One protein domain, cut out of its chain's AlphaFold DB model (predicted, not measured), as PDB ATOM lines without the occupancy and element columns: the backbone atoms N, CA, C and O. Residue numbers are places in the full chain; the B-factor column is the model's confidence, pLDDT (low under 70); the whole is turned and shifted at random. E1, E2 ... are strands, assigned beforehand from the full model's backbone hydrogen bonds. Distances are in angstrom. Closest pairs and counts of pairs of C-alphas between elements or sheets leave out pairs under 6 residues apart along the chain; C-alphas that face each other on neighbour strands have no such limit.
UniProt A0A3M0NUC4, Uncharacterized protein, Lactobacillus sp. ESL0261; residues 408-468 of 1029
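This is residues 408 to 468 of the 1029 residues of an uncharacterized protein of Lactobacillus sp. ESL0261 (UniProt A0A3M0NUC4). A flat domain with little regular structure: a long two-stranded hairpin, E1 and E2, with the unnamed stretch 408 to 432 looping beside it and a long link that first folds back along E1. The printed part has 61 residues, 17 of them in the two named strands, E1 then E2, antiparallel, with no named helix; the class is all strand. It is only just compact, close to loose, with a radius of gyration of the C-alphas of 12.2 A and spans of 36 by 30 by 15 A.

E1, residues 433 to 440, and E2, residues 459 to 467, form an antiparallel hairpin at 152 degrees. C-alphas 433 and 467 face each other at 4.4 A. N 439 and O 462 are within hydrogen-bond range at 2.8 A, as are N 434 and O 466 at 2.9 A. Residues 438 to 439 of E1 also pair with residues 446 to 447, antiparallel.

E1 begins at C-alpha 433, (205.881, 257.308, 173.276), bends by 58 degrees at residue 436 and measures 19.8 A. E2 measures 25.8 A and ends at C-alpha 467, (208.894, 255.369, 170.650).

The C-alphas of Asn 456 and Asp 468, the two farthest apart, are 37.1 A apart. The printed part has no cut. The E1 to E2 link, 18 residues, is long. Residues 421 to 422 have pLDDT under 70.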
ATOM      1  N   ARG A 408     198.155 277.738 173.890       89.56
ATOM      2  CA  ARG A 408     198.427 277.994 175.306       89.56
ATOM      3  C   ARG A 408     198.504 279.493 175.550       89.56
ATOM      4  O   ARG A 408     199.059 280.224 174.735       89.56
ATOM      5  N   TYR A 409     197.967 279.914 176.689       91.44
ATOM      6  CA  TYR A 409     197.879 281.301 177.137       91.44
ATOM      7  C   TYR A 409     198.432 281.388 178.565       91.44
ATOM      8  O   TYR A 409     198.323 280.421 179.323       91.44
ATOM      9  N   GLY A 410     199.046 282.519 178.900       93.00
ATOM     10  CA  GLY A 410     199.766 282.741 180.151       93.00
ATOM     11  C   GLY A 410     200.236 284.186 180.269       93.00
ATOM     12  O   GLY A 410     200.238 284.929 179.282       93.00
ATOM     13  N   ASP A 411     200.635 284.581 181.472       94.44
ATOM     14  CA  ASP A 411     201.254 285.885 181.721       94.44
ATOM     15  C   ASP A 411     202.700 285.913 181.208       94.44
ATOM     16  O   ASP A 411     203.412 284.911 181.258       94.44
ATOM     17  N   ILE A 412     203.171 287.068 180.730       95.75
ATOM     18  CA  ILE A 412     204.573 287.252 180.324       95.75
ATOM     19  C   ILE A 412     205.522 286.828 181.461       95.75
ATOM     20  O   ILE A 412     205.275 287.103 182.633       95.75
ATOM     21  N   ASP A 413     206.602 286.133 181.090       94.75
ATOM     22  CA  ASP A 413     207.586 285.478 181.965       94.75
ATOM     23  C   ASP A 413     207.074 284.279 182.790       94.75
ATOM     24  O   ASP A 413     207.887 283.590 183.418       94.75
ATOM     25  N   GLN A 414     205.784 283.935 182.742       93.44
ATOM     26  CA  GLN A 414     205.279 282.664 183.272       93.44
ATOM     27  C   GLN A 414     205.838 281.493 182.448       93.44
ATOM     28  O   GLN A 414     205.841 281.539 181.215       93.44
ATOM     29  N   SER A 415     206.311 280.431 183.109       93.94
ATOM     30  CA  SER A 415     206.740 279.207 182.416       93.94
ATOM     31  C   SER A 415     205.540 278.472 181.815       93.94
ATOM     32  O   SER A 415     204.511 278.306 182.471       93.94
ATOM     33  N   LEU A 416     205.693 278.000 180.576       91.50
ATOM     34  CA  LEU A 416     204.702 277.184 179.871       91.50
ATOM     35  C   LEU A 416     204.392 275.914 180.670       91.50
ATOM     36  O   LEU A 416     203.231 275.621 180.943       91.50
ATOM     37  N   ILE A 417     205.435 275.181 181.059       88.94
ATOM     38  CA  ILE A 417     205.310 274.000 181.911       88.94
ATOM     39  C   ILE A 417     205.179 274.471 183.359       88.94
ATOM     40  O   ILE A 417     206.077 275.119 183.897       88.94
ATOM     41  N   ASN A 418     204.029 274.191 183.971       85.38
ATOM     42  CA  ASN A 418     203.677 274.661 185.309       85.38
ATOM     43  C   ASN A 418     202.591 273.782 185.956       85.38
ATOM     44  O   ASN A 418     201.903 273.015 185.280       85.38
ATOM     45  N   THR A 419     202.424 273.923 187.272       79.88
ATOM     46  CA  THR A 419     201.424 273.215 188.093       79.88
ATOM     47  C   THR A 419     200.442 274.187 188.766       79.88
ATOM     48  O   THR A 419     199.961 273.921 189.866       79.88
ATOM     49  N   GLY A 420     200.197 275.360 188.171       74.06
ATOM     50  CA  GLY A 420     199.276 276.357 188.725       74.06
ATOM     51  C   GLY A 420     197.816 275.990 188.453       74.06
ATOM     52  O   GLY A 420     197.484 275.661 187.320       74.06
ATOM     53  N   LEU A 421     196.942 276.112 189.459       66.62
ATOM     54  CA  LEU A 421     195.534 275.654 189.444       66.62
ATOM     55  C   LEU A 421     194.690 276.126 188.240       66.62
ATOM     56  O   LEU A 421     193.686 275.501 187.904       66.62
ATOM     57  N   ILE A 422     195.100 277.225 187.604       69.31
ATOM     58  CA  ILE A 422     194.376 277.930 186.537       69.31
ATOM     59  C   ILE A 422     194.972 277.651 185.147       69.31
ATOM     60  O   ILE A 422     194.244 277.554 184.164       69.31
ATOM     61  N   THR A 423     196.295 277.505 185.053       80.31
ATOM     62  CA  THR A 423     197.048 277.456 183.783       80.31
ATOM     63  C   THR A 423     197.936 276.215 183.658       80.31
ATOM     64  O   THR A 423     198.881 276.225 182.864       80.31
ATOM     65  N   ALA A 424     197.694 275.182 184.471       79.38
ATOM     66  CA  ALA A 424     198.518 273.980 184.535       79.38
ATOM     67  C   ALA A 424     198.751 273.375 183.147       79.38
ATOM     68  O   ALA A 424     197.826 273.180 182.355       79.38
ATOM     69  N   PHE A 425     200.008 273.050 182.859       85.38
ATOM     70  CA  PHE A 425     200.371 272.344 181.644       85.38
ATOM     71  C   PHE A 425     201.662 271.557 181.845       85.38
ATOM     72  O   PHE A 425     202.626 272.044 182.432       85.38
ATOM     73  N   GLN A 426     201.663 270.339 181.316       82.94
ATOM     74  CA  GLN A 426     202.792 269.424 181.231       82.94
ATOM     75  C   GLN A 426     202.788 268.808 179.821       82.94
ATOM     76  O   GLN A 426     201.716 268.733 179.207       82.94
ATOM     77  N   PRO A 427     203.934 268.348 179.285       81.69
ATOM     78  CA  PRO A 427     203.951 267.499 178.098       81.69
ATOM     79  C   PRO A 427     203.035 266.283 178.313       81.69
ATOM     80  O   PRO A 427     203.028 265.694 179.393       81.69
ATOM     81  N   LYS A 428     202.228 265.935 177.305       77.81
ATOM     82  CA  LYS A 428     201.269 264.824 177.392       77.81
ATOM     83  C   LYS A 428     202.025 263.496 177.522       77.81
ATOM     84  O   LYS A 428     202.959 263.267 176.762       77.81
ATOM     85  N   GLU A 429     201.597 262.595 178.407       74.75
ATOM     86  CA  GLU A 429     201.928 261.176 178.213       74.75
ATOM     87  C   GLU A 429     201.235 260.696 176.926       74.75
ATOM     88  O   GLU A 429     200.086 261.059 176.666       74.75
ATOM     89  N   ILE A 430     201.937 259.920 176.101       79.25
ATOM     90  CA  ILE A 430     201.408 259.341 174.861       79.25
ATOM     91  C   ILE A 430     201.737 257.847 174.895       79.25
ATOM     92  O   ILE A 430     202.888 257.469 175.109       79.25
ATOM     93  N   ASP A 431     200.741 256.979 174.708       79.62
ATOM     94  CA  ASP A 431     200.950 255.535 174.842       79.62
ATOM     95  C   ASP A 431     201.975 255.010 173.826       79.62
ATOM     96  O   ASP A 431     201.863 255.217 172.616       79.62
ATOM     97  N   GLY A 432     203.005 254.332 174.339       81.88
ATOM     98  CA  GLY A 432     204.140 253.854 173.547       81.88
ATOM     99  C   GLY A 432     205.132 254.941 173.107       81.88
ATOM    100  O   GLY A 432     205.995 254.646 172.279       81.88
ATOM    101  N   TYR A 433     205.035 256.166 173.635       83.19
ATOM    102  CA  TYR A 433     205.881 257.308 173.276       83.19
ATOM    103  C   TYR A 433     206.301 258.126 174.511       83.19
ATOM    104  O   TYR A 433     205.497 258.831 175.122       83.19
ATOM    105  N   LYS A 434     207.591 258.102 174.861       86.94
ATOM    106  CA  LYS A 434     208.137 258.906 175.967       86.94
ATOM    107  C   LYS A 434     208.509 260.306 175.507       86.94
ATOM    108  O   LYS A 434     209.080 260.476 174.434       86.94
ATOM    109  N   PHE A 435     208.228 261.308 176.339       88.31
ATOM    110  CA  PHE A 435     208.716 262.665 176.100       88.31
ATOM    111  C   PHE A 435     210.252 262.674 176.070       88.31
ATOM    112  O   PHE A 435     210.896 262.141 176.973       88.31
ATOM    113  N   SER A 436     210.820 263.262 175.017       89.62
ATOM    114  CA  SER A 436     212.260 263.284 174.750       89.62
ATOM    115  C   SER A 436     212.836 264.688 174.927       89.62
ATOM    116  O   SER A 436     213.778 264.873 175.695       89.62
ATOM    117  N   LYS A 437     212.258 265.694 174.251       91.50
ATOM    118  CA  LYS A 437     212.704 267.098 174.318       91.50
ATOM    119  C   LYS A 437     211.718 268.084 173.699       91.50
ATOM    120  O   LYS A 437     210.840 267.695 172.931       91.50
ATOM    121  N   ALA A 438     211.903 269.373 173.977       92.75
ATOM    122  CA  ALA A 438     211.212 270.457 173.287       92.75
ATOM    123  C   ALA A 438     212.113 271.114 172.228       92.75
ATOM    124  O   ALA A 438     213.308 271.318 172.446       92.75
ATOM    125  N   LEU A 439     211.528 271.473 171.087       93.56
ATOM    126  CA  LEU A 439     212.170 272.240 170.022       93.56
ATOM    127  C   LEU A 439     211.418 273.551 169.774       93.56
ATOM    128  O   LEU A 439     210.188 273.601 169.864       93.56
ATOM    129  N   ASN A 440     212.150 274.581 169.359       92.25
ATOM    130  CA  ASN A 440     211.584 275.685 168.595       92.25
ATOM    131  C   ASN A 440     211.129 275.141 167.228       92.25
ATOM    132  O   ASN A 440     211.944 274.576 166.500       92.25
ATOM    133  N   ALA A 441     209.860 275.295 166.856       87.31
ATOM    134  CA  ALA A 441     209.369 274.757 165.584       87.31
ATOM    135  C   ALA A 441     209.807 275.592 164.360       87.31
ATOM    136  O   ALA A 441     209.808 275.075 163.244       87.31
ATOM    137  N   ASP A 442     210.196 276.855 164.566       87.44
ATOM    138  CA  ASP A 442     210.605 277.784 163.506       87.44
ATOM    139  C   ASP A 442     212.110 277.672 163.185       87.44
ATOM    140  O   ASP A 442     212.498 277.776 162.021       87.44
ATOM    141  N   THR A 443     212.967 277.434 164.192       90.25
ATOM    142  CA  THR A 443     214.426 277.244 164.006       90.25
ATOM    143  C   THR A 443     214.875 275.780 164.047       90.25
ATOM    144  O   THR A 443     215.942 275.449 163.531       90.25
ATOM    145  N   GLY A 444     214.079 274.885 164.639       87.25
ATOM    146  CA  GLY A 444     214.445 273.487 164.894       87.25
ATOM    147  C   GLY A 444     215.437 273.289 166.048       87.25
ATOM    148  O   GLY A 444     215.873 272.160 166.277       87.25
ATOM    149  N   GLU A 445     215.810 274.358 166.757       92.81
ATOM    150  CA  GLU A 445     216.751 274.320 167.879       92.81
ATOM    151  C   GLU A 445     216.107 273.750 169.147       92.81
ATOM    152  O   GLU A 445     214.908 273.892 169.386       92.81
ATOM    153  N   GLU A 446     216.923 273.110 169.979       93.75
ATOM    154  CA  GLU A 446     216.495 272.472 171.222       93.75
ATOM    155  C   GLU A 446     216.386 273.489 172.363       93.75
ATOM    156  O   GLU A 446     217.339 274.216 172.650       93.75
ATOM    157  N   ILE A 447     215.224 273.533 173.020       93.25
ATOM    158  CA  ILE A 447     214.954 274.401 174.174       93.25
ATOM    159  C   ILE A 447     214.747 273.507 175.398       93.25
ATOM    160  O   ILE A 447     214.036 272.504 175.317       93.25
ATOM    161  N   LYS A 448     215.312 273.878 176.554       91.44
ATOM    162  CA  LYS A 448     214.985 273.194 177.814       91.44
ATOM    163  C   LYS A 448     213.518 273.443 178.156       91.44
ATOM    164  O   LYS A 448     213.076 274.591 178.172       91.44
ATOM    165  N   SER A 449     212.777 272.380 178.446       85.12
ATOM    166  CA  SER A 449     211.332 272.393 178.709       85.12
ATOM    167  C   SER A 449     210.921 273.434 179.761       85.12
ATOM    168  O   SER A 449     209.887 274.087 179.636       85.12
ATOM    169  N   GLU A 450     211.766 273.625 180.771       86.75
ATOM    170  CA  GLU A 450     211.536 274.445 181.964       86.75
ATOM    171  C   GLU A 450     211.795 275.943 181.706       86.75
ATOM    172  O   GLU A 450     211.288 276.807 182.426       86.75
ATOM    173  N   GLU A 451     212.576 276.253 180.664       91.25
ATOM    174  CA  GLU A 451     212.953 277.614 180.261       91.25
ATOM    175  C   GLU A 451     211.941 278.240 179.285       91.25
ATOM    176  O   GLU A 451     211.971 279.453 179.068       91.25
ATOM    177  N   ILE A 452     211.013 277.448 178.729       93.44
ATOM    178  CA  ILE A 452     209.956 277.935 177.832       93.44
ATOM    179  C   ILE A 452     208.969 278.795 178.626       93.44
ATOM    180  O   ILE A 452     208.319 278.319 179.559       93.44
ATOM    181  N   LYS A 453     208.819 280.058 178.221       95.00
ATOM    182  CA  LYS A 453     207.984 281.072 178.880       95.00
ATOM    183  C   LYS A 453     207.091 281.799 177.884       95.00
ATOM    184  O   LYS A 453     207.444 281.939 176.711       95.00
ATOM    185  N   PHE A 454     205.961 282.320 178.348       95.81
ATOM    186  CA  PHE A 454     205.165 283.264 177.561       95.81
ATOM    187  C   PHE A 454     205.908 284.599 177.434       95.81
ATOM    188  O   PHE A 454     206.556 285.066 178.370       95.81
ATOM    189  N   THR A 455     205.829 285.219 176.258       96.00
ATOM    190  CA  THR A 455     206.508 286.488 175.954       96.00
ATOM    191  C   THR A 455     205.587 287.401 175.148       96.00
ATOM    192  O   THR A 455     204.473 287.024 174.783       96.00
ATOM    193  N   ASN A 456     206.045 288.607 174.814       95.81
ATOM    194  CA  ASN A 456     205.340 289.506 173.897       95.81
ATOM    195  C   ASN A 456     205.461 289.105 172.407       95.81
ATOM    196  O   ASN A 456     205.063 289.881 171.537       95.81
ATOM    197  N   ARG A 457     205.993 287.913 172.090       93.38
ATOM    198  CA  ARG A 457     206.111 287.366 170.730       93.38
ATOM    199  C   ARG A 457     205.454 285.980 170.656       93.38
ATOM    200  O   ARG A 457     205.624 285.196 171.591       93.38
ATOM    201  N   PRO A 458     204.728 285.651 169.569       91.69
ATOM    202  CA  PRO A 458     204.209 284.301 169.375       91.69
ATOM    203  C   PRO A 458     205.369 283.308 169.265       91.69
ATOM    204  O   PRO A 458     206.441 283.651 168.761       91.69
ATOM    205  N   GLN A 459     205.151 282.086 169.746       92.81
ATOM    206  CA  GLN A 459     206.146 281.014 169.740       92.81
ATOM    207  C   GLN A 459     205.497 279.713 169.273       92.81
ATOM    208  O   GLN A 459     204.442 279.328 169.781       92.81
ATOM    209  N   ASN A 460     206.146 279.022 168.340       93.12
ATOM    210  CA  ASN A 460     205.766 277.679 167.924       93.12
ATOM    211  C   ASN A 460     206.710 276.673 168.603       93.12
ATOM    212  O   ASN A 460     207.927 276.750 168.434       93.12
ATOM    213  N   ILE A 461     206.160 275.737 169.377       92.31
ATOM    214  CA  ILE A 461     206.918 274.722 170.121       92.31
ATOM    215  C   ILE A 461     206.519 273.329 169.632       92.31
ATOM    216  O   ILE A 461     205.334 273.020 169.466       92.31
ATOM    217  N   THR A 462     207.511 272.465 169.437       90.88
ATOM    218  CA  THR A 462     207.307 271.042 169.151       90.88
ATOM    219  C   THR A 462     207.863 270.213 170.295       90.88
ATOM    220  O   THR A 462     209.068 270.213 170.537       90.88
ATOM    221  N   PHE A 463     206.998 269.476 170.987       90.62
ATOM    222  CA  PHE A 463     207.433 268.417 171.892       90.62
ATOM    223  C   PHE A 463     207.689 267.149 171.071       90.62
ATOM    224  O   PHE A 463     206.820 266.691 170.322       90.62
ATOM    225  N   VAL A 464     208.902 266.615 171.187       90.06
ATOM    226  CA  VAL A 464     209.386 265.433 170.468       90.06
ATOM    227  C   VAL A 464     209.389 264.233 171.408       90.06
ATOM    228  O   VAL A 464     209.752 264.362 172.580       90.06
ATOM    229  N   TYR A 465     208.991 263.075 170.884       89.62
ATOM    230  CA  TYR A 465     208.818 261.839 171.639       89.62
ATOM    231  C   TYR A 465     209.553 260.661 170.994       89.62
ATOM    232  O   TYR A 465     209.500 260.465 169.777       89.62
ATOM    233  N   THR A 466     210.174 259.839 171.833       89.38
ATOM    234  CA  THR A 466     210.825 258.583 171.450       89.38
ATOM    235  C   THR A 466     209.838 257.429 171.571       89.38
ATOM    236  O   THR A 466     209.115 257.326 172.563       89.38
ATOM    237  N   SER A 467     209.771 256.545 170.573       84.44
ATOM    238  CA  SER A 467     208.894 255.369 170.650       84.44
ATOM    239  C   SER A 467     209.485 254.296 171.568       84.44
ATOM    240  O   SER A 467     210.654 253.933 171.442       84.44
ATOM    241  N   ASP A 468     208.659 253.701 172.429       73.88
ATOM    242  CA  ASP A 468     209.019 252.616 173.366       73.88
ATOM    243  C   ASP A 468     209.279 251.258 172.675       73.88
ATOM    244  O   ASP A 468     209.228 250.184 173.279       73.88
TER     245      ASP A 468